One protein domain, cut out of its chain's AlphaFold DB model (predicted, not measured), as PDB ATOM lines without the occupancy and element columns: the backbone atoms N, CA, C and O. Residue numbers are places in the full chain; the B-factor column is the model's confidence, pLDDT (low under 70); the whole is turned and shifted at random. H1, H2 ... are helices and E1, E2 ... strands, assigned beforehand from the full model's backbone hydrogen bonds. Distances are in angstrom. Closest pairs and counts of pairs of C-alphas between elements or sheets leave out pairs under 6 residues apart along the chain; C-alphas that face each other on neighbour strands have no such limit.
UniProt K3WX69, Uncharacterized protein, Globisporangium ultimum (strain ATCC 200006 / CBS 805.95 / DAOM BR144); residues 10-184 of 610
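Overview. This is residues 10 to 184 of the 610 residues of an uncharacterized protein of Globisporangium ultimum (strain ATCC 200006 / CBS 805.95 / DAOM BR144) (UniProt K3WX69). One long, twisted ribbon of eleven strands runs from E1 at one edge to E13 at the other, with H1 packed across one face near the E1 end and most of the sheet bare of helices. Between E10 and E13 the chain makes an excursion through H2 and the small hairpin E11 and E12, while residues 102 to 109 of the E7 to E8 link and residues 176 to 182 near the last printed residue stick out. The 175 printed residues include three named helices and thirteen named strands, in the order E1 E2 H1 E3 E4 E5 E6 E7 E8 E9 E10 H2 E11 E12 E13 H3. The large sheet is antiparallel, in the order E1 E2 E3 E4 E5 E6 E7 E8 E9 E10 E13, and the class is mixed, helices and strands. The whole is loose, with a radius of gyration of the C-alphas of 20.6 A and spans of 59 by 48 by 38 A.

Along the chain. E1, residues 10 to 12, begins at C-alpha 10 (49.600, -53.902, 69.349). E2 is 19 to 23, and H1, 24 to 34, is 15.1 A long. E3, 46 to 53, measures 19.1 A and bends by 64 degrees at residue 49; E4, 59 to 65, measures 19.0 A and E5, 74 to 79, 16.8 A. E6 is 85 to 89, E7 93 to 97, E8 123 to 127, E9 132 to 136 and E10 142 to 146. H2 is 148 to 151, E11 153 to 156, E12 159 to 162 and E13 166 to 170. H3, 177 to 183, ends at C-alpha 183 (38.661, -8.280, 32.097).

Arrangement. E3 to E10 form a meander, each strand the antiparallel neighbour of the one before. Edge strand E1 pairs with E2 through N 12 and O 20, 2.8 A; E6 pairs with E7 through N 87 and O 95, 2.8 A; edge strand E13 pairs with E10 through N 142 and O 170, 2.8 A. H1 is on the sheet in two layers, a helix on one face, at a height of 8.7 A, over E3 and E4. It runs across the strands, at 75 degrees to E3 on the local plane; C-alphas 27 and 49 are closest, 4.9 A. H2 is only just not on the sheet, with 4 pairs of C-alphas within 10 A. The hairpin E11 and E12 has N 154 and O 161 at 3.1 A. H1 and H3 have every O i to N i+4 pair within hydrogen-bond range; H2 is too short for one.

Size, cuts and confidence. The farthest C-alphas, of Ala 15 and Gln 184, are 69.2 A apart. The printed part has no cut. The links H1 to E3 and E7 to E8 are long. Mean pLDDT of the printed part is 72.3; residues 99 to 119 and 149 to 164 are among those under 70.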
ATOM      1  N   ILE A  10      48.842 -52.664  69.549       77.31
ATOM      2  CA  ILE A  10      49.600 -53.902  69.349       77.31
ATOM      3  C   ILE A  10      50.853 -53.549  68.557       77.31
ATOM      4  O   ILE A  10      50.772 -52.834  67.565       77.31
ATOM      5  N   LEU A  11      52.000 -54.076  68.982       78.19
ATOM      6  CA  LEU A  11      53.229 -54.076  68.201       78.19
ATOM      7  C   LEU A  11      53.615 -55.534  67.944       78.19
ATOM      8  O   LEU A  11      53.825 -56.296  68.891       78.19
ATOM      9  N   VAL A  12      53.669 -55.919  66.673       76.69
ATOM     10  CA  VAL A  12      54.128 -57.227  66.209       76.69
ATOM     11  C   VAL A  12      55.522 -57.037  65.633       76.69
ATOM     12  O   VAL A  12      55.684 -56.373  64.614       76.69
ATOM     13  N   MET A  13      56.515 -57.630  66.293       71.38
ATOM     14  CA  MET A  13      57.900 -57.665  65.827       71.38
ATOM     15  C   MET A  13      58.325 -59.112  65.632       71.38
ATOM     16  O   MET A  13      58.013 -59.980  66.457       71.38
ATOM     17  N   LYS A  14      59.081 -59.373  64.573       63.88
ATOM     18  CA  LYS A  14      59.736 -60.660  64.343       63.88
ATOM     19  C   LYS A  14      61.007 -60.412  63.541       63.88
ATOM     20  O   LYS A  14      60.960 -59.729  62.527       63.88
ATOM     21  N   ALA A  15      62.122 -60.994  63.984       59.88
ATOM     22  CA  ALA A  15      63.385 -60.909  63.257       59.88
ATOM     23  C   ALA A  15      63.196 -61.327  61.787       59.88
ATOM     24  O   ALA A  15      62.533 -62.330  61.517       59.88
ATOM     25  N   ASP A  16      63.767 -60.533  60.878       59.72
ATOM     26  CA  ASP A  16      63.692 -60.669  59.416       59.72
ATOM     27  C   ASP A  16      62.303 -60.418  58.778       59.72
ATOM     28  O   ASP A  16      62.097 -60.719  57.603       59.72
ATOM     29  N   PHE A  17      61.349 -59.835  59.516       66.12
ATOM     30  CA  PHE A  17      60.046 -59.382  59.004       66.12
ATOM     31  C   PHE A  17      59.851 -57.878  59.264       66.12
ATOM     32  O   PHE A  17      60.601 -57.272  60.023       66.12
ATOM     33  N   ALA A  18      58.859 -57.266  58.609       73.94
ATOM     34  CA  ALA A  18      58.472 -55.882  58.883       73.94
ATOM     35  C   ALA A  18      57.843 -55.756  60.280       73.94
ATOM     36  O   ALA A  18      57.072 -56.629  60.691       73.94
ATOM     37  N   ASP A  19      58.138 -54.659  60.974       75.44
ATOM     38  CA  ASP A  19      57.520 -54.342  62.259       75.44
ATOM     39  C   ASP A  19      56.146 -53.707  62.011       75.44
ATOM     40  O   ASP A  19      56.006 -52.789  61.200       75.44
ATOM     41  N   VAL A  20      55.112 -54.213  62.692       81.62
ATOM     42  CA  VAL A  20      53.717 -53.792  62.486       81.62
ATOM     43  C   VAL A  20      53.124 -53.267  63.785       81.62
ATOM     44  O   VAL A  20      52.953 -54.008  64.754       81.62
ATOM     45  N   TRP A  21      52.762 -51.991  63.793       81.25
ATOM     46  CA  TRP A  21      52.076 -51.309  64.884       81.25
ATOM     47  C   TRP A  21      50.610 -51.069  64.512       81.25
ATOM     48  O   TRP A  21      50.331 -50.623  63.407       81.25
ATOM     49  N   ILE A  22      49.666 -51.355  65.410       82.75
ATOM     50  CA  ILE A  22      48.218 -51.246  65.159       82.75
ATOM     51  C   ILE A  22      47.545 -50.581  66.360       82.75
ATOM     52  O   ILE A  22      47.657 -51.098  67.471       82.75
ATOM     53  N   ASP A  23      46.787 -49.501  66.148       81.69
ATOM     54  CA  ASP A  23      45.815 -49.004  67.134       81.69
ATOM     55  C   ASP A  23      44.531 -49.835  67.010       81.69
ATOM     56  O   ASP A  23      43.805 -49.750  66.019       81.69
ATOM     57  N   ILE A  24      44.253 -50.665  68.017       80.56
ATOM     58  CA  ILE A  24      43.092 -51.562  68.053       80.56
ATOM     59  C   ILE A  24      41.789 -50.757  68.009       80.56
ATOM     60  O   ILE A  24      40.845 -51.160  67.332       80.56
ATOM     61  N   ALA A  25      41.720 -49.632  68.723       77.50
ATOM     62  CA  ALA A  25      40.501 -48.844  68.857       77.50
ATOM     63  C   ALA A  25      40.189 -48.088  67.561       77.50
ATOM     64  O   ALA A  25      39.053 -48.135  67.087       77.50
ATOM     65  N   VAL A  26      41.197 -47.457  66.948       79.12
ATOM     66  CA  VAL A  26      41.051 -46.772  65.652       79.12
ATOM     67  C   VAL A  26      40.814 -47.785  64.530       79.12
ATOM     68  O   VAL A  26      39.950 -47.558  63.688       79.12
ATOM     69  N   ASN A  27      41.493 -48.937  64.531       82.12
ATOM     70  CA  ASN A  27      41.265 -49.983  63.532       82.12
ATOM     71  C   ASN A  27      39.866 -50.618  63.652       82.12
ATOM     72  O   ASN A  27      39.208 -50.828  62.635       82.12
ATOM     73  N   ALA A  28      39.375 -50.874  64.870       79.06
ATOM     74  CA  ALA A  28      38.013 -51.362  65.092       79.06
ATOM     75  C   ALA A  28      36.949 -50.304  64.752       79.06
ATOM     76  O   ALA A  28      35.879 -50.650  64.263       79.06
ATOM     77  N   ALA A  29      37.225 -49.017  64.985       78.56
ATOM     78  CA  ALA A  29      36.367 -47.921  64.534       78.56
ATOM     79  C   ALA A  29      36.313 -47.840  62.997       78.56
ATOM     80  O   ALA A  29      35.224 -47.799  62.432       78.56
ATOM     81  N   ALA A  30      37.464 -47.900  62.322       80.56
ATOM     82  CA  ALA A  30      37.548 -47.901  60.862       80.56
ATOM     83  C   ALA A  30      36.810 -49.099  60.239       80.56
ATOM     84  O   ALA A  30      36.079 -48.928  59.268       80.56
ATOM     85  N   GLN A  31      36.959 -50.300  60.813       80.50
ATOM     86  CA  GLN A  31      36.283 -51.498  60.310       80.50
ATOM     87  C   GLN A  31      34.761 -51.409  60.464       80.50
ATOM     88  O   GLN A  31      34.043 -51.725  59.523       80.50
ATOM     89  N   ARG A  32      34.267 -50.938  61.615       77.25
ATOM     90  CA  ARG A  32      32.828 -50.742  61.838       77.25
ATOM     91  C   ARG A  32      32.240 -49.710  60.876       77.25
ATOM     92  O   ARG A  32      31.210 -49.980  60.270       77.25
ATOM     93  N   HIS A  33      32.929 -48.592  60.639       78.88
ATOM     94  CA  HIS A  33      32.476 -47.613  59.645       78.88
ATOM     95  C   HIS A  33      32.469 -48.195  58.221       78.88
ATOM     96  O   HIS A  33      31.500 -48.004  57.493       78.88
ATOM     97  N   ALA A  34      33.490 -48.974  57.842       77.56
ATOM     98  CA  ALA A  34      33.528 -49.666  56.549       77.56
ATOM     99  C   ALA A  34      32.409 -50.719  56.384       77.56
ATOM    100  O   ALA A  34      31.986 -50.982  55.262       77.56
ATOM    101  N   ASN A  35      31.906 -51.283  57.487       78.94
ATOM    102  CA  ASN A  35      30.736 -52.166  57.511       78.94
ATOM    103  C   ASN A  35      29.388 -51.402  57.483       78.94
ATOM    104  O   ASN A  35      28.338 -52.039  57.471       78.94
ATOM    105  N   GLY A  36      29.392 -50.062  57.512       76.25
ATOM    106  CA  GLY A  36      28.182 -49.232  57.610       76.25
ATOM    107  C   GLY A  36      27.629 -49.053  59.031       76.25
ATOM    108  O   GLY A  36      26.539 -48.512  59.204       76.25
ATOM    109  N   GLU A  37      28.353 -49.485  60.066       76.50
ATOM    110  CA  GLU A  37      27.938 -49.321  61.463       76.50
ATOM    111  C   GLU A  37      28.211 -47.895  61.978       76.50
ATOM    112  O   GLU A  37      29.196 -47.249  61.611       76.50
ATOM    113  N   ARG A  38      27.381 -47.419  62.918       72.69
ATOM    114  CA  ARG A  38      27.578 -46.130  63.605       72.69
ATOM    115  C   ARG A  38      28.873 -46.136  64.439       72.69
ATOM    116  O   ARG A  38      29.118 -47.037  65.247       72.69
ATOM    117  N   VAL A  39      29.691 -45.089  64.304       71.56
ATOM    118  CA  VAL A  39      30.969 -44.928  65.026       71.56
ATOM    119  C   VAL A  39      31.007 -43.588  65.760       71.56
ATOM    120  O   VAL A  39      30.732 -42.543  65.183       71.56
ATOM    121  N   ALA A  40      31.368 -43.614  67.046       67.56
ATOM    122  CA  ALA A  40      31.413 -42.421  67.886       67.56
ATOM    123  C   ALA A  40      32.566 -41.475  67.497       67.56
ATOM    124  O   ALA A  40      33.731 -41.878  67.479       67.56
ATOM    125  N   VAL A  41      32.247 -40.198  67.274       64.00
ATOM    126  CA  VAL A  41      33.194 -39.132  66.893       64.00
ATOM    127  C   VAL A  41      33.895 -38.554  68.135       64.00
ATOM    128  O   VAL A  41      33.770 -37.383  68.492       64.00
ATOM    129  N   THR A  42      34.634 -39.389  68.868       54.91
ATOM    130  CA  THR A  42      35.297 -38.968  70.114       54.91
ATOM    131  C   THR A  42      36.684 -38.364  69.857       54.91
ATOM    132  O   THR A  42      37.692 -39.060  69.753       54.91
ATOM    133  N   LYS A  43      36.730 -37.021  69.805       52.25
ATOM    134  CA  LYS A  43      37.920 -36.183  69.524       52.25
ATOM    135  C   LYS A  43      38.584 -36.537  68.185       52.25
ATOM    136  O   LYS A  43      39.584 -37.258  68.131       52.25
ATOM    137  N   GLY A  44      37.972 -36.017  67.123       62.16
ATOM    138  CA  GLY A  44      38.265 -36.358  65.734       62.16
ATOM    139  C   GLY A  44      39.602 -35.860  65.179       62.16
ATOM    140  O   GLY A  44      40.301 -35.046  65.782       62.16
ATOM    141  N   GLY A  45      39.928 -36.381  64.000       72.69
ATOM    142  CA  GLY A  45      41.135 -36.103  63.223       72.69
ATOM    143  C   GLY A  45      41.580 -37.334  62.436       72.69
ATOM    144  O   GLY A  45      41.061 -38.435  62.662       72.69
ATOM    145  N   LEU A  46      42.562 -37.158  61.549       80.56
ATOM    146  CA  LEU A  46      43.289 -38.269  60.944       80.56
ATOM    147  C   LEU A  46      44.095 -38.994  62.031       80.56
ATOM    148  O   LEU A  46      44.842 -38.369  62.786       80.56
ATOM    149  N   ARG A  47      43.934 -40.315  62.133       81.44
ATOM    150  CA  ARG A  47      44.678 -41.166  63.071       81.44
ATOM    151  C   ARG A  47      45.240 -42.389  62.363       81.44
ATOM    152  O   ARG A  47      44.521 -43.056  61.623       81.44
ATOM    153  N   ALA A  48      46.492 -42.733  62.640       83.75
ATOM    154  CA  ALA A  48      47.084 -43.983  62.177       83.75
ATOM    155  C   ALA A  48      46.344 -45.190  62.790       83.75
ATOM    156  O   ALA A  48      46.349 -45.372  64.006       83.75
ATOM    157  N   ARG A  49      45.719 -46.029  61.953       86.62
ATOM    158  CA  ARG A  49      45.165 -47.336  62.359       86.62
ATOM    159  C   ARG A  49      46.223 -48.435  62.334       86.62
ATOM    160  O   ARG A  49      46.153 -49.357  63.140       86.62
ATOM    161  N   SER A  50      47.182 -48.345  61.413       85.31
ATOM    162  CA  SER A  50      48.291 -49.292  61.285       85.31
ATOM    163  C   SER A  50      49.522 -48.597  60.712       85.31
ATOM    164  O   SER A  50      49.389 -47.766  59.817       85.31
ATOM    165  N   ILE A  51      50.707 -48.946  61.200       86.44
ATOM    166  CA  ILE A  51      52.001 -48.509  60.676       86.44
ATOM    167  C   ILE A  51      52.841 -49.764  60.447       86.44
ATOM    168  O   ILE A  51      52.956 -50.604  61.338       86.44
ATOM    169  N   VAL A  52      53.417 -49.890  59.255       86.12
ATOM    170  CA  VAL A  52      54.320 -50.975  58.868       86.12
ATOM    171  C   VAL A  52      55.666 -50.363  58.510       86.12
ATOM    172  O   VAL A  52      55.777 -49.660  57.505       86.12
ATOM    173  N   ASP A  53      56.682 -50.638  59.322       81.12
ATOM    174  CA  ASP A  53      58.067 -50.254  59.056       81.12
ATOM    175  C   ASP A  53      58.797 -51.469  58.443       81.12
ATOM    176  O   ASP A  53      58.975 -52.517  59.070       81.12
ATOM    177  N   VAL A  54      59.169 -51.355  57.166       81.62
ATOM    178  CA  VAL A  54      59.809 -52.414  56.369       81.62
ATOM    179  C   VAL A  54      61.331 -52.301  56.475       81.62
ATOM    180  O   VAL A  54      61.891 -51.207  56.528       81.62
ATOM    181  N   TYR A  55      62.029 -53.440  56.444       76.81
ATOM    182  CA  TYR A  55      63.490 -53.527  56.587       76.81
ATOM    183  C   TYR A  55      64.302 -52.749  55.529       76.81
ATOM    184  O   TYR A  55      65.494 -52.519  55.728       76.81
ATOM    185  N   ASP A  56      63.695 -52.356  54.402       76.88
ATOM    186  CA  ASP A  56      64.326 -51.517  53.375       76.88
ATOM    187  C   ASP A  56      64.287 -50.013  53.719       76.88
ATOM    188  O   ASP A  56      64.846 -49.203  52.984       76.88
ATOM    189  N   GLY A  57      63.651 -49.634  54.834       70.75
ATOM    190  CA  GLY A  57      63.413 -48.248  55.233       70.75
ATOM    191  C   GLY A  57      62.122 -47.650  54.663       70.75
ATOM    192  O   GLY A  57      61.909 -46.445  54.790       70.75
ATOM    193  N   THR A  58      61.262 -48.451  54.024       80.50
ATOM    194  CA  THR A  58      59.900 -48.030  53.668       80.50
ATOM    195  C   THR A  58      59.024 -48.005  54.911       80.50
ATOM    196  O   THR A  58      58.938 -48.998  55.627       80.50
ATOM    197  N   ARG A  59      58.289 -46.912  55.107       85.12
ATOM    198  CA  ARG A  59      57.227 -46.803  56.111       85.12
ATOM    199  C   ARG A  59      55.882 -46.710  55.410       85.12
ATOM    200  O   ARG A  59      55.732 -45.907  54.492       85.12
ATOM    201  N   ILE A  60      54.911 -47.507  55.839       88.69
ATOM    202  CA  ILE A  60      53.536 -47.486  55.330       88.69
ATOM    203  C   ILE A  60      52.607 -47.193  56.504       88.69
ATOM    204  O   ILE A  60      52.477 -48.014  57.403       88.69
ATOM    205  N   GLU A  61      51.951 -46.040  56.498       90.19
ATOM    206  CA  GLU A  61      50.938 -45.669  57.482       90.19
ATOM    207  C   GLU A  61      49.556 -45.716  56.843       90.19
ATOM    208  O   GLU A  61      49.259 -45.009  55.882       90.19
ATOM    209  N   VAL A  62      48.694 -46.558  57.397       89.19
ATOM    210  CA  VAL A  62      47.271 -46.568  57.095       89.19
ATOM    211  C   VAL A  62      46.601 -45.647  58.106       89.19
ATOM    212  O   VAL A  62      46.587 -45.938  59.304       89.19
ATOM    213  N   GLY A  63      46.052 -44.539  57.624       87.06
ATOM    214  CA  GLY A  63      45.297 -43.556  58.386       87.06
ATOM    215  C   GLY A  63      43.786 -43.732  58.229       87.06
ATOM    216  O   GLY A  63      43.294 -44.224  57.212       87.06
ATOM    217  N   TYR A  64      43.050 -43.318  59.254       87.75
ATOM    218  CA  TYR A  64      41.599 -43.215  59.257       87.75
ATOM    219  C   TYR A  64      41.176 -41.884  59.887       87.75
ATOM    220  O   TYR A  64      41.578 -41.564  61.009       87.75
ATOM    221  N   ASN A  65      40.402 -41.091  59.152       84.12
ATOM    222  CA  ASN A  65      39.869 -39.809  59.582       84.12
ATOM    223  C   ASN A  65      38.498 -40.002  60.234       84.12
ATOM    224  O   ASN A  65      37.659 -40.759  59.757       84.12
ATOM    225  N   THR A  66      38.293 -39.334  61.364       75.69
ATOM    226  CA  THR A  66      37.070 -39.442  62.181       75.69
ATOM    227  C   THR A  66      36.273 -38.140  62.235       75.69
ATOM    228  O   THR A  66      35.288 -38.059  62.965       75.69
ATOM    229  N   LYS A  67      36.688 -37.099  61.506       75.62
ATOM    230  CA  LYS A  67      35.939 -35.841  61.414       75.62
ATOM    231  C   LYS A  67      34.672 -36.038  60.577       75.62
ATOM    232  O   LYS A  67      34.743 -36.547  59.470       75.62
ATOM    233  N   VAL A  68      33.540 -35.519  61.059       69.81
ATOM    234  CA  VAL A  68      32.263 -35.492  60.309       69.81
ATOM    235  C   VAL A  68      32.368 -34.682  59.008       69.81
ATOM    236  O   VAL A  68      31.650 -34.953  58.056       69.81
ATOM    237  N   VAL A  69      33.275 -33.701  58.960       68.38
ATOM    238  CA  VAL A  69      33.504 -32.827  57.796       68.38
ATOM    239  C   VAL A  69      34.522 -33.376  56.787       68.38
ATOM    240  O   VAL A  69      34.800 -32.707  55.795       68.38
ATOM    241  N   ALA A  70      35.102 -34.558  57.022       68.12
ATOM    242  CA  ALA A  70      36.075 -35.135  56.100       68.12
ATOM    243  C   ALA A  70      35.397 -35.621  54.809       68.12
ATOM    244  O   ALA A  70      34.423 -36.371  54.853       68.12
ATOM    245  N   GLN A  71      35.944 -35.233  53.654       74.00
ATOM    246  CA  GLN A  71      35.554 -35.805  52.358       74.00
ATOM    247  C   GLN A  71      36.233 -37.162  52.117       74.00
ATOM    248  O   GLN A  71      35.745 -37.973  51.333       74.00
ATOM    249  N   VAL A  72      37.364 -37.386  52.793       80.12
ATOM    250  CA  VAL A  72      38.252 -38.543  52.659       80.12
ATOM    251  C   VAL A  72      38.454 -39.168  54.037       80.12
ATOM    252  O   VAL A  72      38.999 -38.533  54.944       80.12
ATOM    253  N   ASN A  73      38.033 -40.425  54.200       82.19
ATOM    254  CA  ASN A  73      38.068 -41.111  55.493       82.19
ATOM    255  C   ASN A  73      39.253 -42.076  55.592       82.19
ATOM    256  O   ASN A  73      39.949 -42.110  56.604       82.19
ATOM    257  N   GLY A  74      39.504 -42.870  54.556       84.75
ATOM    258  CA  GLY A  74      40.633 -43.788  54.452       84.75
ATOM    259  C   GLY A  74      41.828 -43.172  53.727       84.75
ATOM    260  O   GLY A  74      41.693 -42.645  52.623       84.75
ATOM    261  N   ARG A  75      43.023 -43.309  54.312       87.31
ATOM    262  CA  ARG A  75      44.294 -42.882  53.710       87.31
ATOM    263  C   ARG A  75      45.362 -43.962  53.868       87.31
ATOM    264  O   ARG A  75      45.459 -44.587  54.920       87.31
ATOM    265  N   VAL A  76      46.205 -44.152  52.861       89.50
ATOM    266  CA  VAL A  76      47.437 -44.948  52.946       89.50
ATOM    267  C   VAL A  76      48.597 -44.082  52.484       89.50
ATOM    268  O   VAL A  76      48.667 -43.723  51.313       89.50
ATOM    269  N   THR A  77      49.516 -43.761  53.386       89.25
ATOM    270  CA  THR A  77      50.721 -42.987  53.085       89.25
ATOM    271  C   THR A  77      51.941 -43.899  53.122       89.25
ATOM    272  O   THR A  77      52.181 -44.592  54.106       89.25
ATOM    273  N   THR A  78      52.720 -43.913  52.045       88.81
ATOM    274  CA  THR A  78      53.953 -44.693  51.911       88.81
ATOM    275  C   THR A  78      55.135 -43.757  51.723       88.81
ATOM    276  O   THR A  78      55.254 -43.115  50.679       88.81
ATOM    277  N   TRP A  79      56.046 -43.724  52.692       86.19
ATOM    278  CA  TRP A  79      57.338 -43.051  52.565       86.19
ATOM    279  C   TRP A  79      58.407 -44.067  52.184       86.19
ATOM    280  O   TRP A  79      58.539 -45.118  52.813       86.19
ATOM    281  N   LYS A  80      59.189 -43.747  51.158       82.44
ATOM    282  CA  LYS A  80      60.343 -44.532  50.718       82.44
ATOM    283  C   LYS A  80      61.644 -43.926  51.257       82.44
ATOM    284  O   LYS A  80      61.733 -42.703  51.372       82.44
ATOM    285  N   PRO A  81      62.699 -44.733  51.482       75.00
ATOM    286  CA  PRO A  81      64.008 -44.249  51.942       75.00
ATOM    287  C   PRO A  81      64.680 -43.286  50.947       75.00
ATOM    288  O   PRO A  81      65.589 -42.547  51.309       75.00
ATOM    289  N   SER A  82      64.220 -43.263  49.691       74.62
ATOM    290  CA  SER A  82      64.610 -42.277  48.679       74.62
ATOM    291  C   SER A  82      64.063 -40.867  48.934       74.62
ATOM    292  O   SER A  82      64.455 -39.950  48.220       74.62
ATOM    293  N   GLY A  83      63.150 -40.686  49.897       72.50
ATOM    294  CA  GLY A  83      62.435 -39.436  50.177       72.50
ATOM    295  C   GLY A  83      61.128 -39.258  49.393       72.50
ATOM    296  O   GLY A  83      60.477 -38.224  49.516       72.50
ATOM    297  N   VAL A  84      60.731 -40.235  48.573       81.31
ATOM    298  CA  VAL A  84      59.429 -40.233  47.884       81.31
ATOM    299  C   VAL A  84      58.304 -40.514  48.885       81.31
ATOM    300  O   VAL A  84      58.430 -41.428  49.699       81.31
ATOM    301  N   CYS A  85      57.203 -39.767  48.795       84.50
ATOM    302  CA  CYS A  85      55.983 -39.993  49.569       84.50
ATOM    303  C   CYS A  85      54.793 -40.195  48.622       84.50
ATOM    304  O   CYS A  85      54.522 -39.346  47.772       84.50
ATOM    305  N   VAL A  86      54.086 -41.314  48.763       87.81
ATOM    306  CA  VAL A  86      52.881 -41.636  47.986       87.81
ATOM    307  C   VAL A  86      51.691 -41.720  48.928       87.81
ATOM    308  O   VAL A  86      51.734 -42.483  49.890       87.81
ATOM    309  N   VAL A  87      50.633 -40.965  48.655       88.88
ATOM    310  CA  VAL A  87      49.390 -40.953  49.431       88.88
ATOM    311  C   VAL A  87      48.272 -41.508  48.556       88.88
ATOM    312  O   VAL A  87      48.007 -40.962  47.497       88.88
ATOM    313  N   ALA A  88      47.596 -42.567  48.985       89.00
ATOM    314  CA  ALA A  88      46.363 -43.050  48.368       89.00
ATOM    315  C   ALA A  88      45.171 -42.747  49.288       89.00
ATOM    316  O   ALA A  88      45.236 -43.016  50.489       89.00
ATOM    317  N   LYS A  89      44.098 -42.191  48.728       89.00
ATOM    318  CA  LYS A  89      42.870 -41.764  49.415       89.00
ATOM    319  C   LYS A  89      41.688 -42.648  48.989       89.00
ATOM    320  O   LYS A  89      41.642 -43.125  47.853       89.00
ATOM    321  N   ASP A  90      40.713 -42.869  49.870       85.94
ATOM    322  CA  ASP A  90      39.490 -43.644  49.568       85.94
ATOM    323  C   ASP A  90      38.544 -42.956  48.558       85.94
ATOM    324  O   ASP A  90      37.735 -43.616  47.889       85.94
ATOM    325  N   SER A  91      38.744 -41.655  48.320       83.69
ATOM    326  CA  SER A  91      38.234 -40.945  47.141       83.69
ATOM    327  C   SER A  91      38.638 -41.613  45.821       83.69
ATOM    328  O   SER A  91      37.937 -41.440  44.825       83.69
ATOM    329  N   GLY A  92      39.677 -42.454  45.809       80.50
ATOM    330  CA  GLY A  92      40.264 -43.059  44.613       80.50
ATOM    331  C   GLY A  92      41.423 -42.241  44.046       80.50
ATOM    332  O   GLY A  92      41.946 -42.589  42.990       80.50
ATOM    333  N   ARG A  93      41.830 -41.167  44.733       85.19
ATOM    334  CA  ARG A  93      42.971 -40.334  44.359       85.19
ATOM    335  C   ARG A  93      44.286 -40.897  44.893       85.19
ATOM    336  O   ARG A  93      44.362 -41.373  46.025       85.19
ATOM    337  N   VAL A  94      45.336 -40.784  44.087       86.38
ATOM    338  CA  VAL A  94      46.727 -41.044  44.462       86.38
ATOM    339  C   VAL A  94      47.547 -39.776  44.245       86.38
ATOM    340  O   VAL A  94      47.463 -39.153  43.192       86.38
ATOM    341  N   GLU A  95      48.347 -39.402  45.236       88.12
ATOM    342  CA  GLU A  95      49.220 -38.229  45.251       88.12
ATOM    343  C   GLU A  95      50.668 -38.718  45.360       88.12
ATOM    344  O   GLU A  95      51.013 -39.468  46.277       88.12
ATOM    345  N   TYR A  96      51.538 -38.308  44.442       85.25
ATOM    346  CA  TYR A  96      52.955 -38.660  44.448       85.25
ATOM    347  C   TYR A  96      53.805 -37.404  44.651       85.25
ATOM    348  O   TYR A  96      53.738 -36.445  43.882       85.25
ATOM    349  N   HIS A  97      54.642 -37.448  45.687       81.75
ATOM    350  CA  HIS A  97      55.525 -36.373  46.116       81.75
ATOM    351  C   HIS A  97      56.979 -36.836  45.984       81.75
ATOM    352  O   HIS A  97      57.370 -37.876  46.529       81.75
ATOM    353  N   ARG A  98      57.812 -36.055  45.293       72.31
ATOM    354  CA  ARG A  98      59.237 -36.360  45.117       72.31
ATOM    355  C   ARG A  98      60.088 -35.559  46.103       72.31
ATOM    356  O   ARG A  98      60.202 -34.353  45.953       72.31
ATOM    357  N   VAL A  99      60.721 -36.260  47.044       60.44
ATOM    358  CA  VAL A  99      61.866 -35.825  47.874       60.44
ATOM    359  C   VAL A  99      61.828 -34.372  48.353       60.44
ATOM    360  O   VAL A  99      62.464 -33.495  47.781       60.44
ATOM    361  N   SER A 100      61.198 -34.185  49.513       42.31
ATOM    362  CA  SER A 100      61.574 -33.170  50.501       42.31
ATOM    363  C   SER A 100      61.770 -31.741  49.969       42.31
ATOM    364  O   SER A 100      62.873 -31.192  49.989       42.31
ATOM    365  N   THR A 101      60.664 -31.064  49.659       39.62
ATOM    366  CA  THR A 101      60.541 -29.596  49.747       39.62
ATOM    367  C   THR A 101      60.635 -29.108  51.207       39.62
ATOM    368  O   THR A 101      59.828 -28.320  51.692       39.62
ATOM    369  N   THR A 102      61.655 -29.552  51.947       36.03
ATOM    370  CA  THR A 102      61.948 -29.111  53.319       36.03
ATOM    371  C   THR A 102      62.611 -27.737  53.338       36.03
ATOM    372  O   THR A 102      63.772 -27.616  53.713       36.03
ATOM    373  N   THR A 103      61.849 -26.702  52.975       31.30
ATOM    374  CA  THR A 103      62.052 -25.312  53.442       31.30
ATOM    375  C   THR A 103      60.740 -24.520  53.536       31.30
ATOM    376  O   THR A 103      60.716 -23.299  53.421       31.30
ATOM    377  N   SER A 104      59.640 -25.207  53.826       29.41
ATOM    378  CA  SER A 104      58.415 -24.635  54.384       29.41
ATOM    379  C   SER A 104      57.788 -25.771  55.222       29.41
ATOM    380  O   SER A 104      57.722 -26.899  54.759       29.41
ATOM    381  N   ASN A 105      57.376 -25.636  56.488       31.67
ATOM    382  CA  ASN A 105      56.855 -24.488  57.243       31.67
ATOM    383  C   ASN A 105      55.727 -23.703  56.553       31.67
ATOM    384  O   ASN A 105      55.174 -22.777  57.132       31.67
ATOM    385  N   SER A 106      55.295 -24.171  55.383       32.75
ATOM    386  CA  SER A 106      53.891 -24.239  55.031       32.75
ATOM    387  C   SER A 106      53.360 -25.375  55.887       32.75
ATOM    388  O   SER A 106      53.588 -26.547  55.580       32.75
ATOM    389  N   GLY A 107      52.752 -25.037  57.021       31.12
ATOM    390  CA  GLY A 107      51.921 -26.015  57.698       31.12
ATOM    391  C   GLY A 107      50.831 -26.389  56.710       31.12
ATOM    392  O   GLY A 107      49.947 -25.567  56.486       31.12
ATOM    393  N   GLY A 108      50.925 -27.579  56.109       38.91
ATOM    394  CA  GLY A 108      49.742 -28.235  55.575       38.91
ATOM    395  C   GLY A 108      48.783 -28.266  56.747       38.91
ATOM    396  O   GLY A 108      49.096 -28.868  57.785       38.91
ATOM    397  N   SER A 109      47.720 -27.468  56.668       43.22
ATOM    398  CA  SER A 109      46.739 -27.475  57.734       43.22
ATOM    399  C   SER A 109      46.190 -28.895  57.785       43.22
ATOM    400  O   SER A 109      46.150 -29.602  56.776       43.22
ATOM    401  N   GLY A 110      45.735 -29.340  58.954       51.59
ATOM    402  CA  GLY A 110      45.085 -30.648  59.059       51.59
ATOM    403  C   GLY A 110      43.771 -30.745  58.268       51.59
ATOM    404  O   GLY A 110      42.995 -31.639  58.563       51.59
ATOM    405  N   GLU A 111      43.494 -29.805  57.360       53.06
ATOM    406  CA  GLU A 111      42.354 -29.689  56.452       53.06
ATOM    407  C   GLU A 111      42.711 -30.256  55.059       53.06
ATOM    408  O   GLU A 111      41.861 -30.886  54.442       53.06
ATOM    409  N   ASP A 112      43.968 -30.160  54.592       60.06
ATOM    410  CA  ASP A 112      44.421 -30.810  53.338       60.06
ATOM    411  C   ASP A 112      44.335 -32.351  53.423       60.06
ATOM    412  O   ASP A 112      44.142 -33.056  52.427       60.06
ATOM    413  N   ASP A 113      44.436 -32.875  54.645       61.34
ATOM    414  CA  ASP A 113      44.222 -34.283  54.988       61.34
ATOM    415  C   ASP A 113      42.747 -34.714  54.862       61.34
ATOM    416  O   ASP A 113      42.472 -35.908  54.713       61.34
ATOM    417  N   ASP A 114      41.808 -33.763  54.920       61.38
ATOM    418  CA  ASP A 114      40.360 -33.987  54.845       61.38
ATOM    419  C   ASP A 114      39.812 -33.865  53.410       61.38
ATOM    420  O   ASP A 114      38.659 -34.239  53.170       61.38
ATOM    421  N   LEU A 115      40.604 -33.311  52.479       64.38
ATOM    422  CA  LEU A 115      40.162 -32.790  51.181       64.38
ATOM    423  C   LEU A 115      40.936 -33.375  49.990       64.38
ATOM    424  O   LEU A 115      42.098 -33.769  50.078       64.38
ATOM    425  N   ASP A 116      40.302 -33.357  48.819       66.56
ATOM    426  CA  ASP A 116      40.906 -33.728  47.534       66.56
ATOM    427  C   ASP A 116      41.505 -32.483  46.828       66.56
ATOM    428  O   ASP A 116      41.073 -32.063  45.748       66.56
ATOM    429  N   VAL A 117      42.537 -31.883  47.431       67.81
ATOM    430  CA  VAL A 117      43.265 -30.721  46.874       67.81
ATOM    431  C   VAL A 117      44.042 -31.108  45.602       67.81
ATOM    432  O   VAL A 117      44.566 -32.217  45.508       67.81
ATOM    433  N   THR A 118      44.098 -30.219  44.601       64.25
ATOM    434  CA  THR A 118      44.748 -30.444  43.283       64.25
ATOM    435  C   THR A 118      45.868 -29.448  42.953       64.25
ATOM    436  O   THR A 118      46.461 -29.524  41.880       64.25
ATOM    437  N   THR A 119      46.149 -28.489  43.836       64.81
ATOM    438  CA  THR A 119      46.900 -27.262  43.509       64.81
ATOM    439  C   THR A 119      48.332 -27.215  44.045       64.81
ATOM    440  O   THR A 119      49.044 -26.255  43.768       64.81
ATOM    441  N   HIS A 120      48.795 -28.222  44.795       70.88
ATOM    442  CA  HIS A 120      50.173 -28.221  45.305       70.88
ATOM    443  C   HIS A 120      51.212 -28.379  44.183       70.88
ATOM    444  O   HIS A 120      51.219 -29.379  43.460       70.88
ATOM    445  N   ASN A 121      52.131 -27.417  44.095       70.62
ATOM    446  CA  ASN A 121      53.229 -27.411  43.129       70.62
ATOM    447  C   ASN A 121      54.170 -28.614  43.335       70.62
ATOM    448  O   ASN A 121      54.612 -28.897  44.450       70.62
ATOM    449  N   GLY A 122      54.523 -29.296  42.245       67.62
ATOM    450  CA  GLY A 122      55.409 -30.464  42.245       67.62
ATOM    451  C   GLY A 122      54.772 -31.764  42.752       67.62
ATOM    452  O   GLY A 122      55.480 -32.767  42.879       67.62
ATOM    453  N   VAL A 123      53.463 -31.766  43.027       79.06
ATOM    454  CA  VAL A 123      52.696 -32.967  43.380       79.06
ATOM    455  C   VAL A 123      51.982 -33.497  42.142       79.06
ATOM    456  O   VAL A 123      51.346 -32.754  41.396       79.06
ATOM    457  N   TYR A 124      52.104 -34.802  41.930       82.12
ATOM    458  CA  TYR A 124      51.453 -35.516  40.840       82.12
ATOM    459  C   TYR A 124      50.188 -36.174  41.385       82.12
ATOM    460  O   TYR A 124      50.277 -37.000  42.293       82.12
ATOM    461  N   TYR A 125      49.029 -35.843  40.829       86.31
ATOM    462  CA  TYR A 125      47.745 -36.417  41.218       86.31
ATOM    463  C   TYR A 125      47.244 -37.376  40.146       86.31
ATOM    464  O   TYR A 125      47.313 -37.087  38.951       86.31
ATOM    465  N   PHE A 126      46.682 -38.498  40.577       85.38
ATOM    466  CA  PHE A 126      46.004 -39.446  39.710       85.38
ATOM    467  C   PHE A 126      44.666 -39.857  40.328       85.38
ATOM    468  O   PHE A 126      44.628 -40.447  41.404       85.38
ATOM    469  N   ASP A 127      43.563 -39.540  39.659       85.38
ATOM    470  CA  ASP A 127      42.224 -40.018  39.996       85.38
ATOM    471  C   ASP A 127      41.999 -41.371  39.307       85.38
ATOM    472  O   ASP A 127      41.778 -41.443  38.094       85.38
ATOM    473  N   CYS A 128      42.045 -42.452  40.087       82.00
ATOM    474  CA  CYS A 128      41.835 -43.814  39.598       82.00
ATOM    475  C   CYS A 128      40.382 -44.102  39.186       82.00
ATOM    476  O   CYS A 128      40.160 -45.059  38.446       82.00
ATOM    477  N   LYS A 129      39.391 -43.329  39.659       78.75
ATOM    478  CA  LYS A 129      37.972 -43.516  39.295       78.75
ATOM    479  C   LYS A 129      37.662 -42.875  37.946       78.75
ATOM    480  O   LYS A 129      36.926 -43.453  37.153       78.75
ATOM    481  N   GLN A 130      38.219 -41.693  37.694       78.44
ATOM    482  CA  GLN A 130      37.995 -40.933  36.460       78.44
ATOM    483  C   GLN A 130      39.062 -41.204  35.391       78.44
ATOM    484  O   GLN A 130      38.870 -40.836  34.236       78.44
ATOM    485  N   GLY A 131      40.186 -41.836  35.750       80.31
ATOM    486  CA  GLY A 131      41.317 -42.040  34.844       80.31
ATOM    487  C   GLY A 131      42.000 -40.722  34.480       80.31
ATOM    488  O   GLY A 131      42.358 -40.513  33.323       80.31
ATOM    489  N   ARG A 132      42.129 -39.801  35.441       82.75
ATOM    490  CA  ARG A 132      42.647 -38.445  35.206       82.75
ATOM    491  C   ARG A 132      43.962 -38.226  35.923       82.75
ATOM    492  O   ARG A 132      44.091 -38.544  37.098       82.75
ATOM    493  N   PHE A 133      44.915 -37.637  35.220       84.00
ATOM    494  CA  PHE A 133      46.204 -37.229  35.757       84.00
ATOM    495  C   PHE A 133      46.281 -35.702  35.797       84.00
ATOM    496  O   PHE A 133      45.899 -35.040  34.832       84.00
ATOM    497  N   MET A 134      46.788 -35.153  36.901       84.38
ATOM    498  CA  MET A 134      46.999 -33.719  37.087       84.38
ATOM    499  C   MET A 134      48.384 -33.454  37.678       84.38
ATOM    500  O   MET A 134      48.837 -34.174  38.566       84.38
ATOM    501  N   LEU A 135      49.038 -32.393  37.222       83.88
ATOM    502  CA  LEU A 135      50.299 -31.896  37.766       83.88
ATOM    503  C   LEU A 135      50.270 -30.368  37.749       83.88
ATOM    504  O   LEU A 135      50.008 -29.781  36.703       83.88
ATOM    505  N   CYS A 136      50.587 -29.742  38.878       78.38
ATOM    506  CA  CYS A 136      50.925 -28.321  38.944       78.38
ATOM    507  C   CYS A 136      52.450 -28.206  39.059       78.38
ATOM    508  O   CYS A 136      53.042 -28.872  39.914       78.38
ATOM    509  N   ASP A 137      53.113 -27.424  38.206       76.25
ATOM    510  CA  ASP A 137      54.564 -27.211  38.312       76.25
ATOM    511  C   ASP A 137      54.932 -26.052  39.263       76.25
ATOM    512  O   ASP A 137      54.110 -25.565  40.037       76.25
ATOM    513  N   GLN A 138      56.206 -25.645  39.282       70.69
ATOM    514  CA  GLN A 138      56.676 -24.561  40.154       70.69
ATOM    515  C   GLN A 138      56.255 -23.164  39.672       70.69
ATOM    516  O   GLN A 138      56.234 -22.237  40.480       70.69
ATOM    517  N   GLU A 139      55.904 -23.025  38.394       70.81
ATOM    518  CA  GLU A 139      55.461 -21.780  37.759       70.81
ATOM    519  C   GLU A 139      53.929 -21.628  37.796       70.81
ATOM    520  O   GLU A 139      53.414 -20.610  37.351       70.81
ATOM    521  N   GLN A 140      53.214 -22.594  38.392       72.00
ATOM    522  CA  GLN A 140      51.749 -22.725  38.413       72.00
ATOM    523  C   GLN A 140      51.123 -23.133  37.067       72.00
ATOM    524  O   GLN A 140      49.910 -23.002  36.893       72.00
ATOM    525  N   ASN A 141      51.907 -23.684  36.132       76.88
ATOM    526  CA  ASN A 141      51.339 -24.315  34.941       76.88
ATOM    527  C   ASN A 141      50.626 -25.614  35.353       76.88
ATOM    528  O   ASN A 141      51.201 -26.451  36.061       76.88
ATOM    529  N   GLN A 142      49.388 -25.798  34.895       78.44
ATOM    530  CA  GLN A 142      48.579 -26.979  35.184       78.44
ATOM    531  C   GLN A 142      48.533 -27.900  33.965       78.44
ATOM    532  O   GLN A 142      48.019 -27.559  32.900       78.44
ATOM    533  N   PHE A 143      49.045 -29.113  34.135       82.19
ATOM    534  CA  PHE A 143      49.007 -30.171  33.137       82.19
ATOM    535  C   PHE A 143      47.900 -31.149  33.512       82.19
ATOM    536  O   PHE A 143      47.921 -31.728  34.598       82.19
ATOM    537  N   PHE A 144      46.950 -31.358  32.606       82.75
ATOM    538  CA  PHE A 144      45.822 -32.262  32.790       82.75
ATOM    539  C   PHE A 144      45.777 -33.276  31.646       82.75
ATOM    540  O   PHE A 144      45.874 -32.917  30.469       82.75
ATOM    541  N   VAL A 145      45.632 -34.555  31.989       83.44
ATOM    542  CA  VAL A 145      45.499 -35.648  31.022       83.44
ATOM    543  C   VAL A 145      44.296 -36.505  31.396       83.44
ATOM    544  O   VAL A 145      44.278 -37.130  32.457       83.44
ATOM    545  N   ASP A 146      43.300 -36.554  30.513       82.12
ATOM    546  CA  ASP A 146      42.117 -37.402  30.659       82.12
ATOM    547  C   ASP A 146      42.275 -38.687  29.834       82.12
ATOM    548  O   ASP A 146      42.425 -38.643  28.605       82.12
ATOM    549  N   LEU A 147      42.249 -39.829  30.525       79.25
ATOM    550  CA  LEU A 147      42.338 -41.174  29.954       79.25
ATOM    551  C   LEU A 147      40.967 -41.871  29.876       79.25
ATOM    552  O   LEU A 147      40.899 -42.991  29.371       79.25
ATOM    553  N   SER A 148      39.877 -41.251  30.351       70.38
ATOM    554  CA  SER A 148      38.540 -41.874  30.390       70.38
ATOM    555  C   SER A 148      38.066 -42.351  29.010       70.38
ATOM    556  O   SER A 148      37.627 -43.491  28.846       70.38
ATOM    557  N   ASP A 149      38.247 -41.521  27.981       63.44
ATOM    558  CA  ASP A 149      37.905 -41.858  26.596       63.44
ATOM    559  C   ASP A 149      38.838 -42.913  25.971       63.44
ATOM    560  O   ASP A 149      38.451 -43.557  24.993       63.44
ATOM    561  N   CYS A 150      40.036 -43.152  26.523       56.81
ATOM    562  CA  CYS A 150      40.961 -44.169  26.004       56.81
ATOM    563  C   CYS A 150      40.415 -45.595  26.172       56.81
ATOM    564  O   CYS A 150      40.746 -46.464  25.370       56.81
ATOM    565  N   ALA A 151      39.543 -45.835  27.159       50.59
ATOM    566  CA  ALA A 151      38.838 -47.109  27.313       50.59
ATOM    567  C   ALA A 151      37.716 -47.308  26.271       50.59
ATOM    568  O   ALA A 151      37.266 -48.432  26.040       50.59
ATOM    569  N   THR A 152      37.264 -46.234  25.614       47.88
ATOM    570  CA  THR A 152      36.187 -46.297  24.620       47.88
ATOM    571  C   THR A 152      36.757 -46.700  23.263       47.88
ATOM    572  O   THR A 152      37.138 -45.858  22.448       47.88
ATOM    573  N   VAL A 153      36.791 -48.009  22.999       51.31
ATOM    574  CA  VAL A 153      37.186 -48.562  21.695       51.31
ATOM    575  C   VAL A 153      36.218 -48.079  20.613       51.31
ATOM    576  O   VAL A 153      35.112 -48.601  20.464       51.31
ATOM    577  N   ARG A 154      36.639 -47.094  19.812       52.56
ATOM    578  CA  ARG A 154      35.887 -46.655  18.633       52.56
ATOM    579  C   ARG A 154      36.366 -47.446  17.424       52.56
ATOM    580  O   ARG A 154      37.462 -47.237  16.907       52.56
ATOM    581  N   THR A 155      35.530 -48.366  16.957       50.69
ATOM    582  CA  THR A 155      35.779 -49.129  15.733       50.69
ATOM    583  C   THR A 155      35.558 -48.249  14.504       50.69
ATOM    584  O   THR A 155      34.429 -47.993  14.089       50.69
ATOM    585  N   PHE A 156      36.645 -47.822  13.860       45.59
ATOM    586  CA  PHE A 156      36.583 -47.227  12.525       45.59
ATOM    587  C   PHE A 156      37.201 -48.200  11.519       45.59
ATOM    588  O   PHE A 156      38.358 -48.590  11.647       45.59
ATOM    589  N   ARG A 157      36.409 -48.633  10.527       40.12
ATOM    590  CA  ARG A 157      36.815 -49.616   9.497       40.12
ATOM    591  C   ARG A 157      37.425 -50.918  10.056       40.12
ATOM    592  O   ARG A 157      38.340 -51.476   9.464       40.12
ATOM    593  N   GLY A 158      36.916 -51.405  11.189       47.16
ATOM    594  CA  GLY A 158      37.366 -52.664  11.800       47.16
ATOM    595  C   GLY A 158      38.686 -52.584  12.576       47.16
ATOM    596  O   GLY A 158      39.127 -53.602  13.098       47.16
ATOM    597  N   ILE A 159      39.292 -51.399  12.703       47.41
ATOM    598  CA  ILE A 159      40.443 -51.173  13.583       47.41
ATOM    599  C   ILE A 159      39.929 -50.600  14.907       47.41
ATOM    600  O   ILE A 159      39.191 -49.612  14.924       47.41
ATOM    601  N   ALA A 160      40.318 -51.236  16.012       46.88
ATOM    602  CA  ALA A 160      40.087 -50.749  17.364       46.88
ATOM    603  C   ALA A 160      41.020 -49.560  17.644       46.88
ATOM    604  O   ALA A 160      42.170 -49.739  18.040       46.88
ATOM    605  N   LEU A 161      40.531 -48.342  17.412       51.00
ATOM    606  CA  LEU A 161      41.231 -47.121  17.794       51.00
ATOM    607  C   LEU A 161      40.704 -46.686  19.162       51.00
ATOM    608  O   LEU A 161      39.571 -46.216  19.291       51.00
ATOM    609  N   CYS A 162      41.535 -46.856  20.189       55.47
ATOM    610  CA  CYS A 162      41.352 -46.134  21.444       55.47
ATOM    611  C   CYS A 162      41.490 -44.639  21.133       55.47
ATOM    612  O   CYS A 162      42.391 -44.253  20.381       55.47
ATOM    613  N   ALA A 163      40.604 -43.797  21.668       59.25
ATOM    614  CA  ALA A 163      40.778 -42.357  21.517       59.25
ATOM    615  C   ALA A 163      42.128 -41.947  22.142       59.25
ATOM    616  O   ALA A 163      42.466 -42.461  23.213       59.25
ATOM    617  N   PRO A 164      42.922 -41.068  21.499       63.28
ATOM    618  CA  PRO A 164      44.145 -40.573  22.116       63.28
ATOM    619  C   PRO A 164      43.798 -39.830  23.416       63.28
ATOM    620  O   PRO A 164      42.728 -39.216  23.489       63.28
ATOM    621  N   PRO A 165      44.678 -39.870  24.431       73.06
ATOM    622  CA  PRO A 165      44.436 -39.189  25.694       73.06
ATOM    623  C   PRO A 165      44.245 -37.692  25.452       73.06
ATOM    624  O   PRO A 165      44.988 -37.076  24.681       73.06
ATOM    625  N   LYS A 166      43.243 -37.098  26.101       76.81
ATOM    626  CA  LYS A 166      42.999 -35.657  25.996       76.81
ATOM    627  C   LYS A 166      43.978 -34.947  26.916       76.81
ATOM    628  O   LYS A 166      43.859 -35.047  28.131       76.81
ATOM    629  N   ILE A 167      44.937 -34.247  26.324       80.00
ATOM    630  CA  ILE A 167      45.926 -33.449  27.044       80.00
ATOM    631  C   ILE A 167      45.495 -31.986  26.953       80.00
ATOM    632  O   ILE A 167      45.350 -31.460  25.849       80.00
ATOM    633  N   SER A 168      45.315 -31.331  28.095       79.38
ATOM    634  CA  SER A 168      45.186 -29.876  28.187       79.38
ATOM    635  C   SER A 168      46.282 -29.327  29.089       79.38
ATOM    636  O   SER A 168      46.585 -29.896  30.137       79.38
ATOM    637  N   VAL A 169      46.879 -28.221  28.662       78.94
ATOM    638  CA  VAL A 169      47.907 -27.503  29.411       78.94
ATOM    639  C   VAL A 169      47.399 -26.088  29.600       78.94
ATOM    640  O   VAL A 169      47.151 -25.396  28.614       78.94
ATOM    641  N   ASP A 170      47.227 -25.699  30.854       76.69
ATOM    642  CA  ASP A 170      46.938 -24.332  31.259       76.69
ATOM    643  C   ASP A 170      48.247 -23.701  31.745       76.69
ATOM    644  O   ASP A 170      48.963 -24.291  32.558       76.69
ATOM    645  N   LEU A 171      48.617 -22.556  31.177       76.81
ATOM    646  CA  LEU A 171      49.919 -21.928  31.400       76.81
ATOM    647  C   LEU A 171      49.733 -20.661  32.224       76.81
ATOM    648  O   LEU A 171      48.953 -19.781  31.854       76.81
ATOM    649  N   ALA A 172      50.501 -20.530  33.300       66.56
ATOM    650  CA  ALA A 172      50.420 -19.370  34.170       66.56
ATOM    651  C   ALA A 172      50.729 -18.080  33.388       66.56
ATOM    652  O   ALA A 172      51.771 -17.940  32.746       66.56
ATOM    653  N   GLY A 173      49.803 -17.120  33.439       65.00
ATOM    654  CA  GLY A 173      49.918 -15.844  32.727       65.00
ATOM    655  C   GLY A 173      49.403 -15.842  31.281       65.00
ATOM    656  O   GLY A 173      49.441 -14.785  30.648       65.00
ATOM    657  N   VAL A 174      48.878 -16.957  30.758       68.94
ATOM    658  CA  VAL A 174      48.014 -16.913  29.567       68.94
ATOM    659  C   VAL A 174      46.654 -16.364  29.978       68.94
ATOM    660  O   VAL A 174      45.987 -16.914  30.845       68.94
ATOM    661  N   VAL A 175      46.229 -15.281  29.332       65.50
ATOM    662  CA  VAL A 175      44.854 -14.786  29.448       65.50
ATOM    663  C   VAL A 175      44.016 -15.534  28.417       65.50
ATOM    664  O   VAL A 175      44.229 -15.355  27.216       65.50
ATOM    665  N   SER A 176      43.095 -16.386  28.873       67.62
ATOM    666  CA  SER A 176      42.171 -17.100  27.984       67.62
ATOM    667  C   SER A 176      41.208 -16.132  27.281       67.62
ATOM    668  O   SER A 176      40.921 -15.062  27.811       67.62
ATOM    669  N   ASP A 177      40.652 -16.494  26.118       72.94
ATOM    670  CA  ASP A 177      39.720 -15.617  25.375       72.94
ATOM    671  C   ASP A 177      38.505 -15.181  26.229       72.94
ATOM    672  O   ASP A 177      38.036 -14.047  26.139       72.94
ATOM    673  N   LEU A 178      38.040 -16.065  27.122       71.62
ATOM    674  CA  LEU A 178      36.962 -15.806  28.085       71.62
ATOM    675  C   LEU A 178      37.364 -14.794  29.171       71.62
ATOM    676  O   LEU A 178      36.544 -13.995  29.621       71.62
ATOM    677  N   GLU A 179      38.619 -14.818  29.614       70.88
ATOM    678  CA  GLU A 179      39.143 -13.869  30.599       70.88
ATOM    679  C   GLU A 179      39.540 -12.539  29.961       70.88
ATOM    680  O   GLU A 179      39.346 -11.494  30.579       70.88
ATOM    681  N   ALA A 180      40.013 -12.566  28.715       75.56
ATOM    682  CA  ALA A 180      40.249 -11.391  27.888       75.56
ATOM    683  C   ALA A 180      38.954 -10.581  27.719       75.56
ATOM    684  O   ALA A 180      38.930  -9.379  27.990       75.56
ATOM    685  N   GLU A 181      37.843 -11.253  27.388       78.56
ATOM    686  CA  GLU A 181      36.511 -10.640  27.327       78.56
ATOM    687  C   GLU A 181      36.042 -10.136  28.706       78.56
ATOM    688  O   GLU A 181      35.607  -8.989  28.838       78.56
ATOM    689  N   LYS A 182      36.183 -10.954  29.761       81.19
ATOM    690  CA  LYS A 182      35.748 -10.612  31.129       81.19
ATOM    691  C   LYS A 182      36.487  -9.407  31.724       81.19
ATOM    692  O   LYS A 182      35.867  -8.603  32.420       81.19
ATOM    693  N   TYR A 183      37.797  -9.306  31.504       80.75
ATOM    694  CA  TYR A 183      38.661  -8.280  32.097       80.75
ATOM    695  C   TYR A 183      39.050  -7.159  31.118       80.75
ATOM    696  O   TYR A 183      39.768  -6.245  31.516       80.75
ATOM    697  N   GLN A 184      38.547  -7.191  29.877       80.19
ATOM    698  CA  GLN A 184      38.776  -6.177  28.833       80.19
ATOM    699  C   GLN A 184      40.267  -5.936  28.540       80.19
ATOM    700  O   GLN A 184      40.712  -4.803  28.354       80.19
TER     701      GLN A 184